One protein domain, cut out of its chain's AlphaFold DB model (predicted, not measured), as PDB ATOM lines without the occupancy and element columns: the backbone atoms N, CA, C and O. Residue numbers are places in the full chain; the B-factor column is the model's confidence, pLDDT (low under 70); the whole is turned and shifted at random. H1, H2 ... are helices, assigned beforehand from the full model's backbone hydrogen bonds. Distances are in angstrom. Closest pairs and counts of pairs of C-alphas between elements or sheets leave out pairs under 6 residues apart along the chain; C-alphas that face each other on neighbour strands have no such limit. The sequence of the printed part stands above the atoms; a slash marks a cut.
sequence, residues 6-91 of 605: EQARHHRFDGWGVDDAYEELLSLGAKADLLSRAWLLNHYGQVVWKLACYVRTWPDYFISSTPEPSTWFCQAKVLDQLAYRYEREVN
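AT A GLANCE: This is residues 6 to 91 of the 605 residues of an uncharacterized protein of Linnemannia elongata AG-77 (UniProt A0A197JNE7). One long helix, H3, runs along the long axis of the domain, and H5 and H2 pack on it, so that these three crossed helices form a triangle of centres as the core. The short H1 packs on H3 at residues 41 to 49, while the short H4 makes a corner at the far end of H3 and the long link of residues 63 to 74 folds back from there to H5. The printed part has 86 residues with five named helices, in the order H1, H2, H3, H4, H5, and no named strand, and the class is all helix. The whole is compact, with a radius of gyration of the C-alphas of 13.4 A, yet elongated in outline, with spans of 42 by 26 by 25 A.

HOW THE PARTS SIT: H1, residues 6 to 9, touches residues 41 to 49 of H3, residues 37 to 57, and the closest C-alphas are those of Arg 9 and Gly 45, 3.9 A apart. H3 is the hub, touching 4 other helices. H2, residues 18 to 27, touches residues 40 to 44 of H3, with the C-alphas of Val 18 and Leu 41 closest at 6.7 A; the two are only just about perpendicular, at 73 degrees. H4, residues 59 to 62, and H3 only just touch, and only at the corner, with 3 pairs of C-alphas within 8 A; the closest are Val 55 and Phe 62, 5.4 A apart. H5, residues 75 to 91, touches H3 at a steep tilt of 50 degrees, opposite ways, with the C-alphas of Val 47 and Val 78 closest at 6.2 A. H5 touches H2 with residues 79 to 83 at a steep tilt of 62 degrees, the same way, and the C-alphas of Ala 21 and Leu 79 are closest at 6.4 A. H1 and H5 are apart. In H2 and H3 every O i to N i+4 pair is within hydrogen-bond range, in H5 12 of 13 are, and H1 and H4 are too short for such a pair.

IN THESE COORDINATES: H1 begins at C-alpha 6, (-33.157, 14.737, -20.966). H2 measures 14.4 A from first to last C-alpha. H3 measures 30.2 A, from C-alpha 37 at (-24.723, 1.435, -24.707) to C-alpha 57. H4 has 4 residues. H5 measures 22.6 A and ends at C-alpha 91, (-13.426, -2.435, -12.278).

THE WHOLE: The two C-alphas farthest apart are those of Asp 33 and Pro 67, at 42.7 A. The printed part has no cut. The link from H4 to H5 is long, and that from H3 to H4 is tight. The model's mean pLDDT over the printed part is 90.3, and residues 65 to 70 are under 70.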
ATOM      1  N   GLU A   6     -32.895  15.355 -19.661       82.94
ATOM      2  CA  GLU A   6     -33.157  14.737 -20.966       82.94
ATOM      3  C   GLU A   6     -32.311  15.367 -22.079       82.94
ATOM      4  O   GLU A   6     -31.684  14.663 -22.865       82.94
ATOM      5  N   GLN A   7     -32.196  16.699 -22.093       88.75
ATOM      6  CA  GLN A   7     -31.325  17.402 -23.040       88.75
ATOM      7  C   GLN A   7     -29.855  16.996 -22.878       88.75
ATOM      8  O   GLN A   7     -29.140  16.869 -23.869       88.75
ATOM      9  N   ALA A   8     -29.402  16.758 -21.643       89.88
ATOM     10  CA  ALA A   8     -28.025  16.364 -21.368       89.88
ATOM     11  C   ALA A   8     -27.649  15.007 -21.988       89.88
ATOM     12  O   ALA A   8     -26.500  14.826 -22.384       89.88
ATOM     13  N   ARG A   9     -28.599  14.069 -22.125       86.50
ATOM     14  CA  ARG A   9     -28.360  12.745 -22.740       86.50
ATOM     15  C   ARG A   9     -28.045  12.821 -24.234       86.50
ATOM     16  O   ARG A   9     -27.415  11.912 -24.764       86.50
ATOM     17  N   HIS A  10     -28.475  13.895 -24.892       89.38
ATOM     18  CA  HIS A  10     -28.322  14.109 -26.333       89.38
ATOM     19  C   HIS A  10     -27.384  15.272 -26.674       89.38
ATOM     20  O   HIS A  10     -27.241  15.630 -27.842       89.38
ATOM     21  N   HIS A  11     -26.757  15.886 -25.670       92.25
ATOM     22  CA  HIS A  11     -25.874  17.025 -25.877       92.25
ATOM     23  C   HIS A  11     -24.589  16.613 -26.605       92.25
ATOM     24  O   HIS A  11     -24.026  15.557 -26.312       92.25
ATOM     25  N   ARG A  12     -24.106  17.472 -27.509       93.62
ATOM     26  CA  ARG A  12     -22.831  17.316 -28.218       93.62
ATOM     27  C   ARG A  12     -21.946  18.546 -28.002       93.62
ATOM     28  O   ARG A  12     -22.455  19.665 -28.028       93.62
ATOM     29  N   PHE A  13     -20.649  18.318 -27.826       90.94
ATOM     30  CA  PHE A  13     -19.596  19.325 -27.696       90.94
ATOM     31  C   PHE A  13     -18.849  19.423 -29.030       90.94
ATOM     32  O   PHE A  13     -18.055  18.547 -29.340       90.94
ATOM     33  N   ASP A  14     -19.144  20.432 -29.852       87.38
ATOM     34  CA  ASP A  14     -18.469  20.652 -31.147       87.38
ATOM     35  C   ASP A  14     -18.388  19.395 -32.041       87.38
ATOM     36  O   ASP A  14     -17.382  19.105 -32.681       87.38
ATOM     37  N   GLY A  15     -19.482  18.624 -32.072       89.19
ATOM     38  CA  GLY A  15     -19.596  17.359 -32.806       89.19
ATOM     39  C   GLY A  15     -19.388  16.117 -31.937       89.19
ATOM     40  O   GLY A  15     -20.078  15.122 -32.164       89.19
ATOM     41  N   TRP A  16     -18.567  16.210 -30.889       95.00
ATOM     42  CA  TRP A  16     -18.284  15.124 -29.950       95.00
ATOM     43  C   TRP A  16     -19.500  14.788 -29.083       95.00
ATOM     44  O   TRP A  16     -20.124  15.670 -28.485       95.00
ATOM     45  N   GLY A  17     -19.869  13.515 -29.007       93.81
ATOM     46  CA  GLY A  17     -21.019  13.040 -28.248       93.81
ATOM     47  C   GLY A  17     -20.805  11.671 -27.615       93.81
ATOM     48  O   GLY A  17     -19.693  11.253 -27.315       93.81
ATOM     49  N   VAL A  18     -21.915  10.969 -27.387       93.50
ATOM     50  CA  VAL A  18     -21.928   9.664 -26.708       93.50
ATOM     51  C   VAL A  18     -21.124   8.610 -27.469       93.50
ATOM     52  O   VAL A  18     -20.402   7.845 -26.842       93.50
ATOM     53  N   ASP A  19     -21.247   8.561 -28.796       93.62
ATOM     54  CA  ASP A  19     -20.560   7.552 -29.609       93.62
ATOM     55  C   ASP A  19     -19.040   7.805 -29.638       93.62
ATOM     56  O   ASP A  19     -18.258   6.872 -29.517       93.62
ATOM     57  N   ASP A  20     -18.611   9.070 -29.670       96.25
ATOM     58  CA  ASP A  20     -17.192   9.439 -29.576       96.25
ATOM     59  C   ASP A  20     -16.616   9.097 -28.189       96.25
ATOM     60  O   ASP A  20     -15.537   8.519 -28.066       96.25
ATOM     61  N   ALA A  21     -17.387   9.359 -27.126       95.75
ATOM     62  CA  ALA A  21     -17.023   8.970 -25.766       95.75
ATOM     63  C   ALA A  21     -16.873   7.448 -25.601       95.75
ATOM     64  O   ALA A  21     -16.062   7.002 -24.789       95.75
ATOM     65  N   TYR A  22     -17.654   6.648 -26.337       96.31
ATOM     66  CA  TYR A  22     -17.535   5.188 -26.336       96.31
ATOM     67  C   TYR A  22     -16.167   4.753 -26.868       96.31
ATOM     68  O   TYR A  22     -15.437   4.054 -26.163       96.31
ATOM     69  N   GLU A  23     -15.802   5.215 -28.066       96.75
ATOM     70  CA  GLU A  23     -14.526   4.882 -28.711       96.75
ATOM     71  C   GLU A  23     -13.325   5.326 -27.862       96.75
ATOM     72  O   GLU A  23     -12.371   4.570 -27.656       96.75
ATOM     73  N   GLU A  24     -13.388   6.526 -27.280       97.25
ATOM     74  CA  GLU A  24     -12.317   7.030 -26.421       97.25
ATOM     75  C   GLU A  24     -12.181   6.223 -25.123       97.25
ATOM     76  O   GLU A  24     -11.062   5.922 -24.707       97.25
ATOM     77  N   LEU A  25     -13.279   5.780 -24.501       97.00
ATOM     78  CA  LEU A  25     -13.202   4.892 -23.333       97.00
ATOM     79  C   LEU A  25     -12.568   3.537 -23.669       97.00
ATOM     80  O   LEU A  25     -11.789   3.025 -22.862       97.00
ATOM     81  N   LEU A  26     -12.856   2.969 -24.846       96.75
ATOM     82  CA  LEU A  26     -12.185   1.752 -25.315       96.75
ATOM     83  C   LEU A  26     -10.679   1.982 -25.483       96.75
ATOM     84  O   LEU A  26      -9.878   1.154 -25.048       96.75
ATOM     85  N   SER A  27     -10.286   3.136 -26.033       96.50
ATOM     86  CA  SER A  27      -8.874   3.513 -26.178       96.50
ATOM     87  C   SER A  27      -8.156   3.669 -24.829       96.50
ATOM     88  O   SER A  27      -6.969   3.360 -24.712       96.50
ATOM     89  N   LEU A  28      -8.892   4.067 -23.784       95.69
ATOM     90  CA  LEU A  28      -8.419   4.153 -22.399       95.69
ATOM     91  C   LEU A  28      -8.411   2.796 -21.668       95.69
ATOM     92  O   LEU A  28      -8.074   2.743 -20.485       95.69
ATOM     93  N   GLY A  29      -8.756   1.697 -22.348       94.81
ATOM     94  CA  GLY A  29      -8.681   0.338 -21.809       94.81
ATOM     95  C   GLY A  29      -9.996  -0.220 -21.258       94.81
ATOM     96  O   GLY A  29      -9.979  -1.272 -20.614       94.81
ATOM     97  N   ALA A  30     -11.136   0.441 -21.492       95.00
ATOM     98  CA  ALA A  30     -12.435  -0.147 -21.179       95.00
ATOM     99  C   ALA A  30     -12.703  -1.380 -22.061       95.00
ATOM    100  O   ALA A  30     -12.423  -1.394 -23.258       95.00
ATOM    101  N   LYS A  31     -13.278  -2.433 -21.474       94.75
ATOM    102  CA  LYS A  31     -13.679  -3.649 -22.197       94.75
ATOM    103  C   LYS A  31     -15.055  -3.465 -22.829       94.75
ATOM    104  O   LYS A  31     -16.009  -3.176 -22.104       94.75
ATOM    105  N   ALA A  32     -15.160  -3.716 -24.136       92.56
ATOM    106  CA  ALA A  32     -16.401  -3.587 -24.904       92.56
ATOM    107  C   ALA A  32     -17.567  -4.394 -24.299       92.56
ATOM    108  O   ALA A  32     -18.653  -3.853 -24.116       92.56
ATOM    109  N   ASP A  33     -17.316  -5.635 -23.864       92.06
ATOM    110  CA  ASP A  33     -18.343  -6.516 -23.278       92.06
ATOM    111  C   ASP A  33     -18.956  -5.978 -21.972       92.06
ATOM    112  O   ASP A  33     -20.047  -6.379 -21.575       92.06
ATOM    113  N   LEU A  34     -18.254  -5.070 -21.285       90.00
ATOM    114  CA  LEU A  34     -18.686  -4.478 -20.017       90.00
ATOM    115  C   LEU A  34     -19.163  -3.026 -20.170       90.00
ATOM    116  O   LEU A  34     -19.681  -2.451 -19.212       90.00
ATOM    117  N   LEU A  35     -18.997  -2.424 -21.351       92.06
ATOM    118  CA  LEU A  35     -19.389  -1.048 -21.648       92.06
ATOM    119  C   LEU A  35     -20.660  -1.040 -22.505       92.06
ATOM    120  O   LEU A  35     -20.635  -0.769 -23.702       92.06
ATOM    121  N   SER A  36     -21.806  -1.343 -21.895       91.62
ATOM    122  CA  SER A  36     -23.068  -1.350 -22.639       91.62
ATOM    123  C   SER A  36     -23.487   0.062 -23.070       91.62
ATOM    124  O   SER A  36     -23.287   1.052 -22.357       91.62
ATOM    125  N   ARG A  37     -24.169   0.160 -24.217       90.00
ATOM    126  CA  ARG A  37     -24.723   1.435 -24.707       90.00
ATOM    127  C   ARG A  37     -25.682   2.081 -23.700       90.00
ATOM    128  O   ARG A  37     -25.707   3.303 -23.564       90.00
ATOM    129  N   ALA A  38     -26.451   1.269 -22.974       89.56
ATOM    130  CA  ALA A  38     -27.355   1.739 -21.926       89.56
ATOM    131  C   ALA A  38     -26.593   2.383 -20.754       89.56
ATOM    132  O   ALA A  38     -26.980   3.463 -20.300       89.56
ATOM    133  N   TRP A  39     -25.492   1.762 -20.307       93.50
ATOM    134  CA  TRP A  39     -24.617   2.314 -19.270       93.50
ATOM    135  C   TRP A  39     -24.070   3.673 -19.706       93.50
ATOM    136  O   TRP A  39     -24.230   4.671 -18.998       93.50
ATOM    137  N   LEU A  40     -23.525   3.737 -20.921       93.19
ATOM    138  CA  LEU A  40     -22.916   4.957 -21.433       93.19
ATOM    139  C   LEU A  40     -23.929   6.101 -21.565       93.19
ATOM    140  O   LEU A  40     -23.688   7.187 -21.042       93.19
ATOM    141  N   LEU A  41     -25.092   5.854 -22.177       90.81
ATOM    142  CA  LEU A  41     -26.152   6.862 -22.323       90.81
ATOM    143  C   LEU A  41     -26.651   7.396 -20.978       90.81
ATOM    144  O   LEU A  41     -26.945   8.588 -20.851       90.81
ATOM    145  N   ASN A  42     -26.779   6.524 -19.976       91.44
ATOM    146  CA  ASN A  42     -27.173   6.932 -18.633       91.44
ATOM    147  C   ASN A  42     -26.111   7.847 -18.006       91.44
ATOM    148  O   ASN A  42     -26.419   8.973 -17.603       91.44
ATOM    149  N   HIS A  43     -24.856   7.396 -17.942       94.94
ATOM    150  CA  HIS A  43     -23.813   8.139 -17.239       94.94
ATOM    151  C   HIS A  43     -23.385   9.410 -17.963       94.94
ATOM    152  O   HIS A  43     -23.126  10.409 -17.288       94.94
ATOM    153  N   TYR A  44     -23.383   9.414 -19.297       95.62
ATOM    154  CA  TYR A  44     -23.124  10.607 -20.096       95.62
ATOM    155  C   TYR A  44     -24.097  11.730 -19.724       95.62
ATOM    156  O   TYR A  44     -23.668  12.800 -19.290       95.62
ATOM    157  N   GLY A  45     -25.408  11.459 -19.759       92.75
ATOM    158  CA  GLY A  45     -26.425  12.450 -19.400       92.75
ATOM    159  C   GLY A  45     -26.274  12.975 -17.969       92.75
ATOM    160  O   GLY A  45     -26.360  14.181 -17.738       92.75
ATOM    161  N   GLN A  46     -25.967  12.098 -17.008       92.94
ATOM    162  CA  GLN A  46     -25.732  12.491 -15.612       92.94
ATOM    163  C   GLN A  46     -24.529  13.433 -15.462       92.94
ATOM    164  O   GLN A  46     -24.585  14.418 -14.722       92.94
ATOM    165  N   VAL A  47     -23.420  13.111 -16.132       96.25
ATOM    166  CA  VAL A  47     -22.173  13.885 -16.070       96.25
ATOM    167  C   VAL A  47     -22.360  15.244 -16.729       96.25
ATOM    168  O   VAL A  47     -22.063  16.263 -16.102       96.25
ATOM    169  N   VAL A  48     -22.916  15.268 -17.940       95.62
ATOM    170  CA  VAL A  48     -23.183  16.501 -18.686       95.62
ATOM    171  C   VAL A  48     -24.142  17.404 -17.909       95.62
ATOM    172  O   VAL A  48     -23.841  18.582 -17.707       95.62
ATOM    173  N   TRP A  49     -25.240  16.858 -17.374       94.44
ATOM    174  CA  TRP A  49     -26.196  17.637 -16.583       94.44
ATOM    175  C   TRP A  49     -25.550  18.248 -15.334       94.44
ATOM    176  O   TRP A  49     -25.762  19.426 -15.030       94.44
ATOM    177  N   LYS A  50     -24.712  17.476 -14.629       94.19
ATOM    178  CA  LYS A  50     -23.971  17.958 -13.458       94.19
ATOM    179  C   LYS A  50     -23.016  19.097 -13.820       94.19
ATOM    180  O   LYS A  50     -23.020  20.122 -13.141       94.19
ATOM    181  N   LEU A  51     -22.211  18.927 -14.870       93.62
ATOM    182  CA  LEU A  51     -21.251  19.943 -15.308       93.62
ATOM    183  C   LEU A  51     -21.961  21.230 -15.745       93.62
ATOM    184  O   LEU A  51     -21.582  22.311 -15.298       93.62
ATOM    185  N   ALA A  52     -23.049  21.119 -16.513       92.25
ATOM    186  CA  ALA A  52     -23.869  22.267 -16.895       92.25
ATOM    187  C   ALA A  52     -24.423  23.011 -15.667       92.25
ATOM    188  O   ALA A  52     -24.463  24.243 -15.640       92.25
ATOM    189  N   CYS A  53     -24.826  22.279 -14.622       90.44
ATOM    190  CA  CYS A  53     -25.283  22.883 -13.374       90.44
ATOM    191  C   CYS A  53     -24.160  23.622 -12.631       90.44
ATOM    192  O   CYS A  53     -24.416  24.712 -12.121       90.44
ATOM    193  N   TYR A  54     -22.941  23.077 -12.576       90.12
ATOM    194  CA  TYR A  54     -21.793  23.747 -11.950       90.12
ATOM    195  C   TYR A  54     -21.435  25.051 -12.650       90.12
ATOM    196  O   TYR A  54     -21.410  26.092 -11.995       90.12
ATOM    197  N   VAL A  55     -21.269  25.014 -13.974       90.69
ATOM    198  CA  VAL A  55     -20.950  26.206 -14.770       90.69
ATOM    199  C   VAL A  55     -22.031  27.276 -14.642       90.69
ATOM    200  O   VAL A  55     -21.721  28.453 -14.501       90.69
ATOM    201  N   ARG A  56     -23.311  26.883 -14.614       88.88
ATOM    202  CA  ARG A  56     -24.419  27.826 -14.412       88.88
ATOM    203  C   ARG A  56     -24.430  28.462 -13.020       88.88
ATOM    204  O   ARG A  56     -24.855  29.602 -12.891       88.88
ATOM    205  N   THR A  57     -24.066  27.707 -11.985       89.62
ATOM    206  CA  THR A  57     -24.204  28.159 -10.590       89.62
ATOM    207  C   THR A  57     -23.011  29.004 -10.149       89.62
ATOM    208  O   THR A  57     -23.203  29.982  -9.434       89.62
ATOM    209  N   TRP A  58     -21.799  28.653 -10.591       89.38
ATOM    210  CA  TRP A  58     -20.561  29.366 -10.256       89.38
ATOM    211  C   TRP A  58     -19.713  29.611 -11.511       89.38
ATOM    212  O   TRP A  58     -18.643  29.015 -11.652       89.38
ATOM    213  N   PRO A  59     -20.182  30.461 -12.441       88.75
ATOM    214  CA  PRO A  59     -19.476  30.717 -13.694       88.75
ATOM    215  C   PRO A  59     -18.040  31.195 -13.458       88.75
ATOM    216  O   PRO A  59     -17.135  30.659 -14.086       88.75
ATOM    217  N   ASP A  60     -17.806  32.073 -12.481       87.06
ATOM    218  CA  ASP A  60     -16.476  32.634 -12.180       87.06
ATOM    219  C   ASP A  60     -15.437  31.584 -11.752       87.06
ATOM    220  O   ASP A  60     -14.237  31.788 -11.901       87.06
ATOM    221  N   TYR A  61     -15.887  30.449 -11.206       85.44
ATOM    222  CA  TYR A  61     -14.998  29.361 -10.790       85.44
ATOM    223  C   TYR A  61     -14.736  28.359 -11.920       85.44
ATOM    224  O   TYR A  61     -13.695  27.705 -11.965       85.44
ATOM    225  N   PHE A  62     -15.708  28.195 -12.816       84.62
ATOM    226  CA  PHE A  62     -15.724  27.113 -13.798       84.62
ATOM    227  C   PHE A  62     -15.509  27.575 -15.246       84.62
ATOM    228  O   PHE A  62     -15.334  26.733 -16.130       84.62
ATOM    229  N   ILE A  63     -15.499  28.886 -15.490       82.81
ATOM    230  CA  ILE A  63     -15.191  29.523 -16.769       82.81
ATOM    231  C   ILE A  63     -13.980  30.430 -16.548       82.81
ATOM    232  O   ILE A  63     -14.071  31.430 -15.840       82.81
ATOM    233  N   SER A  64     -12.845  30.097 -17.164       72.38
ATOM    234  CA  SER A  64     -11.678  30.980 -17.134       72.38
ATOM    235  C   SER A  64     -11.879  32.163 -18.082       72.38
ATOM    236  O   SER A  64     -12.222  31.971 -19.247       72.38
ATOM    237  N   SER A  65     -11.620  33.383 -17.603       65.12
ATOM    238  CA  SER A  65     -11.624  34.613 -18.419       65.12
ATOM    239  C   SER A  65     -10.270  34.898 -19.095       65.12
ATOM    240  O   SER A  65     -10.001  36.030 -19.493       65.12
ATOM    241  N   THR A  66      -9.387  33.899 -19.181       67.25
ATOM    242  CA  THR A  66      -8.071  34.003 -19.834       67.25
ATOM    243  C   THR A  66      -8.178  34.093 -21.364       67.25
ATOM    244  O   THR A  66      -9.206  33.711 -21.920       67.25
ATOM    245  N   PRO A  67      -7.116  34.553 -22.067       56.97
ATOM    246  CA  PRO A  67      -7.097  34.660 -23.533       56.97
ATOM    247  C   PRO A  67      -7.416  33.348 -24.264       56.97
ATOM    248  O   PRO A  67      -7.981  33.381 -25.351       56.97
ATOM    249  N   GLU A  68      -7.098  32.206 -23.648       57.88
ATOM    250  CA  GLU A  68      -7.653  30.900 -24.007       57.88
ATOM    251  C   GLU A  68      -8.813  30.580 -23.047       57.88
ATOM    252  O   GLU A  68      -8.569  30.319 -21.862       57.88
ATOM    253  N   PRO A  69     -10.078  30.631 -23.500       56.81
ATOM    254  CA  PRO A  69     -11.215  30.313 -22.653       56.81
ATOM    255  C   PRO A  69     -11.255  28.803 -22.389       56.81
ATOM    256  O   PRO A  69     -11.664  28.020 -23.242       56.81
ATOM    257  N   SER A  70     -10.861  28.376 -21.189       65.19
ATOM    258  CA  SER A  70     -11.091  27.004 -20.727       65.19
ATOM    259  C   SER A  70     -12.369  26.948 -19.891       65.19
ATOM    260  O   SER A  70     -12.466  27.607 -18.850       65.19
ATOM    261  N   THR A  71     -13.340  26.143 -20.316       77.81
ATOM    262  CA  THR A  71     -14.565  25.863 -19.554       77.81
ATOM    263  C   THR A  71     -14.516  24.455 -18.969       77.81
ATOM    264  O   THR A  71     -14.082  23.508 -19.623       77.81
ATOM    265  N   TRP A  72     -14.995  24.293 -17.734       85.44
ATOM    266  CA  TRP A  72     -15.236  22.971 -17.140       85.44
ATOM    267  C   TRP A  72     -16.353  22.188 -17.841       85.44
ATOM    268  O   TRP A  72     -16.487  20.981 -17.634       85.44
ATOM    269  N   PHE A  73     -17.172  22.864 -18.647       90.75
ATOM    270  CA  PHE A  73     -18.196  22.247 -19.477       90.75
ATOM    271  C   PHE A  73     -17.623  21.899 -20.858       90.75
ATOM    272  O   PHE A  73     -17.898  22.583 -21.838       90.75
ATOM    273  N   CYS A  74     -16.784  20.862 -20.916       91.00
ATOM    274  CA  CYS A  74     -16.099  20.421 -22.134       91.00
ATOM    275  C   CYS A  74     -15.973  18.891 -22.212       91.00
ATOM    276  O   CYS A  74     -16.095  18.197 -21.196       91.00
ATOM    277  N   GLN A  75     -15.668  18.376 -23.410       93.50
ATOM    278  CA  GLN A  75     -15.545  16.938 -23.687       93.50
ATOM    279  C   GLN A  75     -14.549  16.225 -22.760       93.50
ATOM    280  O   GLN A  75     -14.879  15.194 -22.180       93.50
ATOM    281  N   ALA A  76     -13.378  16.827 -22.513       93.00
ATOM    282  CA  ALA A  76     -12.334  16.227 -21.682       93.00
ATOM    283  C   ALA A  76     -12.828  15.972 -20.249       93.00
ATOM    284  O   ALA A  76     -12.617  14.900 -19.690       93.00
ATOM    285  N   LYS A  77     -13.580  16.918 -19.664       94.31
ATOM    286  CA  LYS A  77     -14.157  16.754 -18.319       94.31
ATOM    287  C   LYS A  77     -15.301  15.753 -18.263       94.31
ATOM    288  O   LYS A  77     -15.546  15.186 -17.194       94.31
ATOM    289  N   VAL A  78     -16.004  15.539 -19.373       96.19
ATOM    290  CA  VAL A  78     -17.003  14.473 -19.481       96.19
ATOM    291  C   VAL A  78     -16.306  13.116 -19.521       96.19
ATOM    292  O   VAL A  78     -16.637  12.258 -18.702       96.19
ATOM    293  N   LEU A  79     -15.304  12.949 -20.392       97.19
ATOM    294  CA  LEU A  79     -14.530  11.715 -20.526       97.19
ATOM    295  C   LEU A  79     -13.833  11.323 -19.215       97.19
ATOM    296  O   LEU A  79     -14.011  10.193 -18.763       97.19
ATOM    297  N   ASP A  80     -13.149  12.264 -18.548       97.00
ATOM    298  CA  ASP A  80     -12.501  12.053 -17.240       97.00
ATOM    299  C   ASP A  80     -13.469  11.409 -16.230       97.00
ATOM    300  O   ASP A  80     -13.136  10.479 -15.490       97.00
ATOM    301  N   GLN A  81     -14.708  11.906 -16.187       97.56
ATOM    302  CA  GLN A  81     -15.713  11.420 -15.249       97.56
ATOM    303  C   GLN A  81     -16.364  10.110 -15.681       97.56
ATOM    304  O   GLN A  81     -16.762   9.335 -14.812       97.56
ATOM    305  N   LEU A  82     -16.489   9.852 -16.984       98.06
ATOM    306  CA  LEU A  82     -16.939   8.555 -17.485       98.06
ATOM    307  C   LEU A  82     -15.901   7.471 -17.186       98.06
ATOM    308  O   LEU A  82     -16.271   6.433 -16.642       98.06
ATOM    309  N   ALA A  83     -14.616   7.749 -17.418       97.94
ATOM    310  CA  ALA A  83     -13.518   6.855 -17.061       97.94
ATOM    311  C   ALA A  83     -13.496   6.581 -15.548       97.94
ATOM    312  O   ALA A  83     -13.436   5.428 -15.121       97.94
ATOM    313  N   TYR A  84     -13.666   7.620 -14.719       97.94
ATOM    314  CA  TYR A  84     -13.808   7.458 -13.269       97.94
ATOM    315  C   TYR A  84     -15.001   6.568 -12.884       97.94
ATOM    316  O   TYR A  84     -14.885   5.728 -11.990       97.94
ATOM    317  N   ARG A  85     -16.163   6.741 -13.525       97.81
ATOM    318  CA  ARG A  85     -17.342   5.906 -13.249       97.81
ATOM    319  C   ARG A  85     -17.114   4.457 -13.662       97.81
ATOM    320  O   ARG A  85     -17.475   3.579 -12.886       97.81
ATOM    321  N   TYR A  86     -16.493   4.219 -14.818       97.56
ATOM    322  CA  TYR A  86     -16.137   2.878 -15.282       97.56
ATOM    323  C   TYR A  86     -15.194   2.191 -14.288       97.56
ATOM    324  O   TYR A  86     -15.476   1.095 -13.815       97.56
ATOM    325  N   GLU A  87     -14.135   2.882 -13.862       97.50
ATOM    326  CA  GLU A  87     -13.201   2.377 -12.854       97.50
ATOM    327  C   GLU A  87     -13.911   2.005 -11.542       97.50
ATOM    328  O   GLU A  87     -13.701   0.938 -10.970       97.50
ATOM    329  N   ARG A  88     -14.794   2.873 -11.051       97.62
ATOM    330  CA  ARG A  88     -15.490   2.668  -9.775       97.62
ATOM    331  C   ARG A  88     -16.517   1.544  -9.843       97.62
ATOM    332  O   ARG A  88     -16.567   0.700  -8.955       97.62
ATOM    333  N   GLU A  89     -17.371   1.562 -10.853       96.12
ATOM    334  CA  GLU A  89     -18.526   0.675 -10.921       96.12
ATOM    335  C   GLU A  89     -18.210  -0.661 -11.589       96.12
ATOM    336  O   GLU A  89     -18.708  -1.686 -11.132       96.12
ATOM    337  N   VAL A  90     -17.389  -0.658 -12.640       95.25
ATOM    338  CA  VAL A  90     -17.053  -1.863 -13.405       95.25
ATOM    339  C   VAL A  90     -15.811  -2.527 -12.819       95.25
ATOM    340  O   VAL A  90     -15.893  -3.672 -12.383       95.25
ATOM    341  N   ASN A  91     -14.683  -1.815 -12.727       96.00
ATOM    342  CA  ASN A  91     -13.426  -2.435 -12.278       96.00
ATOM    343  C   ASN A  91     -13.420  -2.731 -10.771       96.00
ATOM    344  O   ASN A  91     -12.966  -3.793 -10.352       96.00
TER     345      ASN A  91